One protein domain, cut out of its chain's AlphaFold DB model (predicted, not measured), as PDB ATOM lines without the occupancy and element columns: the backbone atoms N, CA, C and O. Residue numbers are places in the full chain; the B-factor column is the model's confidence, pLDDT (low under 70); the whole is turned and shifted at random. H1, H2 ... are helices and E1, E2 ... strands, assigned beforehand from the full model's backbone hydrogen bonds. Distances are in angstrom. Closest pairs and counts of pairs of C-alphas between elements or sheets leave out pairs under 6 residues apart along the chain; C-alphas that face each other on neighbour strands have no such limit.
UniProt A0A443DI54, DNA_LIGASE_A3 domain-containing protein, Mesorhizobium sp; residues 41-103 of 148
ATOM      1  N   ARG A  41      17.728  18.518  25.565       92.62
ATOM      2  CA  ARG A  41      16.790  17.624  24.879       92.62
ATOM      3  C   ARG A  41      16.323  18.240  23.562       92.62
ATOM      4  O   ARG A  41      15.755  19.341  23.549       92.62
ATOM      5  N   SER A  42      16.582  17.525  22.477       94.69
ATOM      6  CA  SER A  42      16.390  17.984  21.108       94.69
ATOM      7  C   SER A  42      15.794  16.864  20.261       94.69
ATOM      8  O   SER A  42      16.277  15.736  20.283       94.69
ATOM      9  N   GLN A  43      14.763  17.194  19.490       95.94
ATOM     10  CA  GLN A  43      14.119  16.293  18.549       95.94
ATOM     11  C   GLN A  43      14.470  16.710  17.121       95.94
ATOM     12  O   GLN A  43      14.166  17.829  16.703       95.94
ATOM     13  N   ILE A  44      15.105  15.819  16.370       96.69
ATOM     14  CA  ILE A  44      15.400  16.010  14.952       96.69
ATOM     15  C   ILE A  44      14.244  15.415  14.156       96.69
ATOM     16  O   ILE A  44      13.941  14.230  14.275       96.69
ATOM     17  N   VAL A  45      13.596  16.242  13.344       96.50
ATOM     18  CA  VAL A  45      12.510  15.836  12.454       96.50
ATOM     19  C   VAL A  45      13.013  15.928  11.021       96.50
ATOM     20  O   VAL A  45      13.250  17.025  10.513       96.50
ATOM     21  N   ILE A  46      13.167  14.776  10.377       95.38
ATOM     22  CA  ILE A  46      13.607  14.636   8.990       95.38
ATOM     23  C   ILE A  46      12.363  14.365   8.149       95.38
ATOM     24  O   ILE A  46      11.803  13.275   8.193       95.38
ATOM     25  N   ASN A  47      11.899  15.371   7.410       93.56
ATOM     26  CA  ASN A  47      10.799  15.217   6.458       93.56
ATOM     27  C   ASN A  47      11.299  14.783   5.074       93.56
ATOM     28  O   ASN A  47      10.585  14.075   4.368       93.56
ATOM     29  N   SER A  48      12.492  15.248   4.704       91.06
ATOM     30  CA  SER A  48      13.291  14.825   3.551       91.06
ATOM     31  C   SER A  48      14.753  15.252   3.788       91.06
ATOM     32  O   SER A  48      14.994  16.048   4.704       91.06
ATOM     33  N   PRO A  49      15.728  14.809   2.972       86.31
ATOM     34  CA  PRO A  49      17.123  15.263   3.076       86.31
ATOM     35  C   PRO A  49      17.292  16.796   3.017       86.31
ATOM     36  O   PRO A  49      18.198  17.375   3.620       86.31
ATOM     37  N   GLU A  50      16.387  17.488   2.328       89.12
ATOM     38  CA  GLU A  50      16.377  18.946   2.181       89.12
ATOM     39  C   GLU A  50      15.554  19.653   3.270       89.12
ATOM     40  O   GLU A  50      15.692  20.864   3.456       89.12
ATOM     41  N   ASN A  51      14.707  18.921   4.002       92.75
ATOM     42  CA  ASN A  51      13.787  19.452   5.005       92.75
ATOM     43  C   ASN A  51      13.994  18.763   6.358       92.75
ATOM     44  O   ASN A  51      13.314  17.793   6.707       92.75
ATOM     45  N   ILE A  52      14.935  19.311   7.121       95.06
ATOM     46  CA  ILE A  52      15.295  18.855   8.460       95.06
ATOM     47  C   ILE A  52      15.051  19.992   9.440       95.06
ATOM     48  O   ILE A  52      15.458  21.131   9.202       95.06
ATOM     49  N   ARG A  53      14.404  19.670  10.557       95.31
ATOM     50  CA  ARG A  53      14.173  20.596  11.666       95.31
ATOM     51  C   ARG A  53      14.760  20.040  12.946       95.31
ATOM     52  O   ARG A  53      14.665  18.843  13.191       95.31
ATOM     53  N   VAL A  54      15.294  20.915  13.789       96.38
ATOM     54  CA  VAL A  54      15.699  20.553  15.150       96.38
ATOM     55  C   VAL A  54      14.854  21.335  16.141       96.38
ATOM     56  O   VAL A  54      14.903  22.563  16.183       96.38
ATOM     57  N   LEU A  55      14.057  20.614  16.920       95.69
ATOM     58  CA  LEU A  55      13.080  21.157  17.853       95.69
ATOM     59  C   LEU A  55      13.555  20.945  19.290       95.69
ATOM     60  O   LEU A  55      14.125  19.909  19.618       95.69
ATOM     61  N   THR A  56      13.319  21.912  20.169       94.81
ATOM     62  CA  THR A  56      13.596  21.746  21.603       94.81
ATOM     63  C   THR A  56      12.552  20.854  22.276       94.81
ATOM     64  O   THR A  56      11.491  20.584  21.715       94.81
ATOM     65  N   LYS A  57      12.776  20.509  23.552       93.12
ATOM     66  CA  LYS A  57      11.763  19.901  24.437       93.12
ATOM     67  C   LYS A  57      10.379  20.569  24.389       93.12
ATOM     68  O   LYS A  57       9.377  19.901  24.608       93.12
ATOM     69  N   THR A  58      10.309  21.879  24.141       92.50
ATOM     70  CA  THR A  58       9.047  22.641  24.089       92.50
ATOM     71  C   THR A  58       8.514  22.830  22.666       92.50
ATOM     72  O   THR A  58       7.578  23.600  22.476       92.50
ATOM     73  N   GLY A  59       9.138  22.215  21.658       92.94
ATOM     74  CA  GLY A  59       8.779  22.365  20.246       92.94
ATOM     75  C   GLY A  59       9.302  23.643  19.580       92.94
ATOM     76  O   GLY A  59       8.880  23.965  18.472       92.94
ATOM     77  N   ALA A  60      10.208  24.395  20.221       93.69
ATOM     78  CA  ALA A  60      10.782  25.591  19.606       93.69
ATOM     79  C   ALA A  60      11.789  25.202  18.515       93.69
ATOM     80  O   ALA A  60      12.636  24.342  18.739       93.69
ATOM     81  N   ASP A  61      11.728  25.865  17.362       94.12
ATOM     82  CA  ASP A  61      12.614  25.574  16.234       94.12
ATOM     83  C   ASP A  61      14.008  26.195  16.435       94.12
ATOM     84  O   ASP A  61      14.178  27.419  16.460       94.12
ATOM     85  N   TRP A  62      15.012  25.334  16.608       95.06
ATOM     86  CA  TRP A  62      16.426  25.667  16.786       95.06
ATOM     87  C   TRP A  62      17.300  25.215  15.609       95.06
ATOM     88  O   TRP A  62      18.526  25.215  15.723       95.06
ATOM     89  N   THR A  63      16.703  24.919  14.455       94.00
ATOM     90  CA  THR A  63      17.406  24.456  13.244       94.00
ATOM     91  C   THR A  63      18.579  25.371  12.875       94.00
ATOM     92  O   THR A  63      19.707  24.914  12.712       94.00
ATOM     93  N   ASN A  64      18.368  26.692  12.890       92.38
ATOM     94  CA  ASN A  64      19.406  27.681  12.557       92.38
ATOM     95  C   ASN A  64      20.543  27.778  13.592       92.38
ATOM     96  O   ASN A  64      21.585  28.369  13.320       92.38
ATOM     97  N   LYS A  65      20.341  27.255  14.805       89.50
ATOM     98  CA  LYS A  65      21.358  27.228  15.867       89.50
ATOM     99  C   LYS A  65      22.165  25.932  15.859       89.50
ATOM    100  O   LYS A  65      23.287  25.924  16.358       89.50
ATOM    101  N   TYR A  66      21.585  24.865  15.320       90.69
ATOM    102  CA  TYR A  66      22.116  23.508  15.320       90.69
ATOM    103  C   TYR A  66      22.456  23.034  13.907       90.69
ATOM    104  O   TYR A  66      22.142  21.912  13.522       90.69
ATOM    105  N   THR A  67      23.149  23.877  13.144       91.31
ATOM    106  CA  THR A  67      23.549  23.563  11.764       91.31
ATOM    107  C   THR A  67      24.362  22.271  11.681       91.31
ATOM    108  O   THR A  67      24.095  21.450  10.817       91.31
ATOM    109  N   GLY A  68      25.268  22.020  12.633       90.12
ATOM    110  CA  GLY A  68      26.028  20.766  12.684       90.12
ATOM    111  C   GLY A  68      25.162  19.511  12.860       90.12
ATOM    112  O   GLY A  68      25.450  18.494  12.243       90.12
ATOM    113  N   LEU A  69      24.073  19.584  13.640       91.75
ATOM    114  CA  LEU A  69      23.125  18.467  13.766       91.75
ATOM    115  C   LEU A  69      22.301  18.278  12.491       91.75
ATOM    116  O   LEU A  69      21.968  17.150  12.151       91.75
ATOM    117  N   VAL A  70      21.974  19.368  11.795       93.31
ATOM    118  CA  VAL A  70      21.267  19.304  10.511       93.31
ATOM    119  C   VAL A  70      22.131  18.608   9.464       93.31
ATOM    120  O   VAL A  70      21.633  17.709   8.798       93.31
ATOM    121  N   GLU A  71      23.413  18.967   9.347       92.12
ATOM    122  CA  GLU A  71      24.322  18.294   8.409       92.12
ATOM    123  C   GLU A  71      24.505  16.813   8.764       92.12
ATOM    124  O   GLU A  71      24.326  15.961   7.901       92.12
ATOM    125  N   ALA A  72      24.734  16.483  10.041       91.75
ATOM    126  CA  ALA A  72      24.839  15.088  10.477       91.75
ATOM    127  C   ALA A  72      23.552  14.287  10.201       91.75
ATOM    128  O   ALA A  72      23.603  13.122   9.820       91.75
ATOM    129  N   ALA A  73      22.379  14.908  10.353       93.12
ATOM    130  CA  ALA A  73      21.104  14.275  10.033       93.12
ATOM    131  C   ALA A  73      20.920  14.028   8.525       93.12
ATOM    132  O   ALA A  73      20.264  13.055   8.156       93.12
ATOM    133  N   ARG A  74      21.507  14.863   7.651       91.19
ATOM    134  CA  ARG A  74      21.509  14.622   6.194       91.19
ATOM    135  C   ARG A  74      22.313  13.383   5.814       91.19
ATOM    136  O   ARG A  74      21.939  12.701   4.868       91.19
ATOM    137  N   GLU A  75      23.377  13.084   6.555       93.00
ATOM    138  CA  GLU A  75      24.255  11.932   6.305       93.00
ATOM    139  C   GLU A  75      23.607  10.579   6.649       93.00
ATOM    140  O   GLU A  75      24.111   9.544   6.231       93.00
ATOM    141  N   LEU A  76      22.481  10.558   7.376       90.44
ATOM    142  CA  LEU A  76      21.799   9.315   7.768       90.44
ATOM    143  C   LEU A  76      21.075   8.600   6.609       90.44
ATOM    144  O   LEU A  76      20.592   7.490   6.812       90.44
ATOM    145  N   GLU A  77      20.971   9.219   5.427       85.62
ATOM    146  CA  GLU A  77      20.355   8.648   4.211       85.62
ATOM    147  C   GLU A  77      18.947   8.039   4.422       85.62
ATOM    148  O   GLU A  77      18.574   7.043   3.801       85.62
ATOM    149  N   VAL A  78      18.126   8.647   5.288       90.44
ATOM    150  CA  VAL A  78      16.736   8.223   5.546       90.44
ATOM    151  C   VAL A  78      15.721   9.061   4.764       90.44
ATOM    152  O   VAL A  78      15.899  10.263   4.578       90.44
ATOM    153  N   GLU A  79      14.609   8.447   4.341       88.50
ATOM    154  CA  GLU A  79      13.523   9.168   3.656       88.50
ATOM    155  C   GLU A  79      12.779  10.123   4.600       88.50
ATOM    156  O   GLU A  79      12.500  11.266   4.243       88.50
ATOM    157  N   ASN A  80      12.434   9.646   5.798       92.19
ATOM    158  CA  ASN A  80      11.825  10.434   6.862       92.19
ATOM    159  C   ASN A  80      12.053   9.767   8.229       92.19
ATOM    160  O   ASN A  80      12.127   8.543   8.316       92.19
ATOM    161  N   ALA A  81      12.196  10.564   9.291       94.69
ATOM    162  CA  ALA A  81      12.408  10.071  10.655       94.69
ATOM    163  C   ALA A  81      12.115  11.145  11.716       94.69
ATOM    164  O   ALA A  81      12.230  12.345  11.457       94.69
ATOM    165  N   ILE A  82      11.802  10.703  12.937       95.25
ATOM    166  CA  ILE A  82      11.848  11.528  14.152       95.25
ATOM    167  C   ILE A  82      12.863  10.887  15.093       95.25
ATOM    168  O   ILE A  82      12.721   9.719  15.447       95.25
ATOM    169  N   ILE A  83      13.875  11.650  15.493       94.94
ATOM    170  CA  ILE A  83      14.940  11.204  16.393       94.94
ATOM    171  C   ILE A  83      14.879  12.073  17.642       94.94
ATOM    172  O   ILE A  83      14.975  13.295  17.546       94.94
ATOM    173  N   ASP A  84      14.715  11.459  18.809       93.44
ATOM    174  CA  ASP A  84      14.755  12.144  20.101       93.44
ATOM    175  C   ASP A  84      16.090  11.853  20.790       93.44
ATOM    176  O   ASP A  84      16.543  10.710  20.825       93.44
ATOM    177  N   GLY A  85      16.742  12.885  21.315       92.31
ATOM    178  CA  GLY A  85      18.063  12.738  21.904       92.31
ATOM    179  C   GLY A  85      18.545  13.981  22.634       92.31
ATOM    180  O   GLY A  85      17.834  14.976  22.781       92.31
ATOM    181  N   GLU A  86      19.782  13.913  23.106       91.50
ATOM    182  CA  GLU A  86      20.398  14.981  23.882       91.50
ATOM    183  C   GLU A  86      21.500  15.668  23.071       91.50
ATOM    184  O   GLU A  86      22.476  15.037  22.666       91.50
ATOM    185  N   ALA A  87      21.377  16.980  22.864       90.75
ATOM    186  CA  ALA A  87      22.463  17.793  22.331       90.75
ATOM    187  C   ALA A  87      23.362  18.251  23.486       90.75
ATOM    188  O   ALA A  87      22.949  19.049  24.332       90.75
ATOM    189  N   PHE A  88      24.603  17.773  23.522       87.94
ATOM    190  CA  PHE A  88      25.575  18.110  24.562       87.94
ATOM    191  C   PHE A  88      26.939  18.445  23.954       87.94
ATOM    192  O   PHE A  88      27.220  18.160  22.791       87.94
ATOM    193  N   VAL A  89      27.786  19.094  24.751       83.38
ATOM    194  CA  VAL A  89      29.133  19.494  24.339       83.38
ATOM    195  C   VAL A  89      30.140  18.722  25.171       83.38
ATOM    196  O   VAL A  89      30.127  18.792  26.402       83.38
ATOM    197  N   THR A  90      31.039  18.010  24.499       72.75
ATOM    198  CA  THR A  90      32.157  17.337  25.151       72.75
ATOM    199  C   THR A  90      33.250  18.352  25.471       72.75
ATOM    200  O   THR A  90      33.619  19.216  24.673       72.75
ATOM    201  N   LYS A  91      33.771  18.283  26.693       74.56
ATOM    202  CA  LYS A  91      34.912  19.095  27.108       74.56
ATOM    203  C   LYS A  91      36.201  18.418  26.637       74.56
ATOM    204  O   LYS A  91      36.430  17.252  26.943       74.56
ATOM    205  N   ARG A  92      37.107  19.180  26.017       73.00
ATOM    206  CA  ARG A  92      38.512  18.760  25.879       73.00
ATOM    207  C   ARG A  92      39.184  18.741  27.264       73.00
ATOM    208  O   ARG A  92      38.977  19.695  28.029       73.00
ATOM    209  N   PRO A  93      40.017  17.736  27.599       62.62
ATOM    210  CA  PRO A  93      40.853  17.771  28.801       62.62
ATOM    211  C   PRO A  93      41.548  19.136  28.959       62.62
ATOM    212  O   PRO A  93      42.046  19.696  27.988       62.62
ATOM    213  N   GLY A  94      41.497  19.719  30.161       62.28
ATOM    214  CA  GLY A  94      42.039  21.059  30.446       62.28
ATOM    215  C   GLY A  94      41.117  22.256  30.147       62.28
ATOM    216  O   GLY A  94      41.275  23.303  30.765       62.28
ATOM    217  N   CYS A  95      40.083  22.127  29.307       50.94
ATOM    218  CA  CYS A  95      39.220  23.263  28.941       50.94
ATOM    219  C   CYS A  95      38.086  23.502  29.960       50.94
ATOM    220  O   CYS A  95      37.358  22.580  30.311       50.94
ATOM    221  N   ARG A  96      37.863  24.718  30.474       52.75
ATOM    222  CA  ARG A  96      36.694  24.992  31.335       52.75
ATOM    223  C   ARG A  96      35.472  25.301  30.461       52.75
ATOM    224  O   ARG A  96      35.404  26.369  29.865       52.75
ATOM    225  N   ILE A  97      34.487  24.401  30.431       56.91
ATOM    226  CA  ILE A  97      33.188  24.664  29.790       56.91
ATOM    227  C   ILE A  97      32.480  25.799  30.530       56.91
ATOM    228  O   ILE A  97      31.984  25.639  31.646       56.91
ATOM    229  N   SER A  98      32.474  26.979  29.916       54.38
ATOM    230  CA  SER A  98      31.746  28.129  30.440       54.38
ATOM    231  C   SER A  98      30.234  27.949  30.215       54.38
ATOM    232  O   SER A  98      29.826  27.239  29.292       54.38
ATOM    233  N   PRO A  99      29.360  28.626  30.984       58.53
ATOM    234  CA  PRO A  99      27.918  28.625  30.723       58.53
ATOM    235  C   PRO A  99      27.547  29.088  29.305       58.53
ATOM    236  O   PRO A  99      26.496  28.710  28.794       58.53
ATOM    237  N   ARG A 100      28.414  29.875  28.650       52.78
ATOM    238  CA  ARG A 100      28.246  30.295  27.254       52.78
ATOM    239  C   ARG A 100      28.421  29.126  26.283       52.78
ATOM    240  O   ARG A 100      27.638  29.043  25.347       52.78
ATOM    241  N   CYS A 101      29.366  28.217  26.535       54.88
ATOM    242  CA  CYS A 101      29.604  27.025  25.709       54.88
ATOM    243  C   CYS A 101      28.446  26.019  25.751       54.88
ATOM    244  O   CYS A 101      28.360  25.162  24.884       54.88
ATOM    245  N   ARG A 102      27.550  26.117  26.743       54.81
ATOM    246  CA  ARG A 102      26.326  25.306  26.793       54.81
ATOM    247  C   ARG A 102      25.264  25.804  25.816       54.81
ATOM    248  O   ARG A 102      24.435  25.028  25.370       54.81
ATOM    249  N   LYS A 103      25.256  27.093  25.474       54.75
ATOM    250  CA  LYS A 103      24.230  27.634  24.579       54.75
ATOM    251  C   LYS A 103      24.490  27.133  23.148       54.75
ATOM    252  O   LYS A 103      25.631  27.218  22.696       54.75
TER     253      LYS A 103
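Overview. This is residues 41 to 103 of the 148 residues of the protein "DNA_LIGASE_A3 domain-containing protein" of Mesorhizobium sp (UniProt A0A443DI54). A small, strongly twisted sheet of three strands has one short helix, H1, slantwise over one face, and the other face is bare. From the last strand, E3, a long tail with no named element, residues 88 to 103, leads away and folds back on its course, and it makes much of the length. The printed part has 63 residues, with E1, E2, H1 and E3 along the chain; the sheet's order is E2, E1, E3, antiparallel throughout. The class is mixed, helices and strands, though under half of the residues are in named elements. The whole is elongated, 41 by 25 by 18 A, and only just loose, close to compact, with a radius of gyration of the C-alphas of 13.1 A.

Arrangement. The inner strand E1, residues 41 to 48, and the edge strand E2, residues 51 to 56, form a hairpin, antiparallel at 164 degrees; N 45 and O 53 are 2.8 A apart, within hydrogen-bond range. On the other side of E1 is the edge strand E3, residues 81 to 87, antiparallel to it at 151 degrees, with N 44 and O 83 within hydrogen-bond range at 2.8 A. H1, residues 67 to 74, is on the sheet at a height of 7.8 A. It lies over E2 and only just over E1, where 3 of its C-alphas fall. It runs slantwise to the strands, at 52 degrees to E2 on the local plane. The closest C-alphas of E2 and H1 are those of Ile 52 and Val 70, 6.3 A apart. E2, H1 and E3 form a split strand-helix-strand unit, two strands running the same way with E1 between them, and its crossover is left-handed. In H1 every O i to N i+4 pair is within hydrogen-bond range.

Along the chain. E1 is 21.8 A long from C-alpha 41 at (16.790, 17.624, 24.879). E3 is 17.2 A long and ends at C-alpha 87, (22.463, 17.793, 22.331). E2 measures 16.8 A and H1 10.7 A.

Size, cuts and confidence. The C-alphas of Glu 79 and Gly 94 are the two farthest apart, 40.9 A. The printed part has no cut. The link E1 to E2 is tight, and those from E2 to H1 and from H1 to E3 are short. Mean pLDDT of the printed part is 85.2; residues 93 to 103 are under 70.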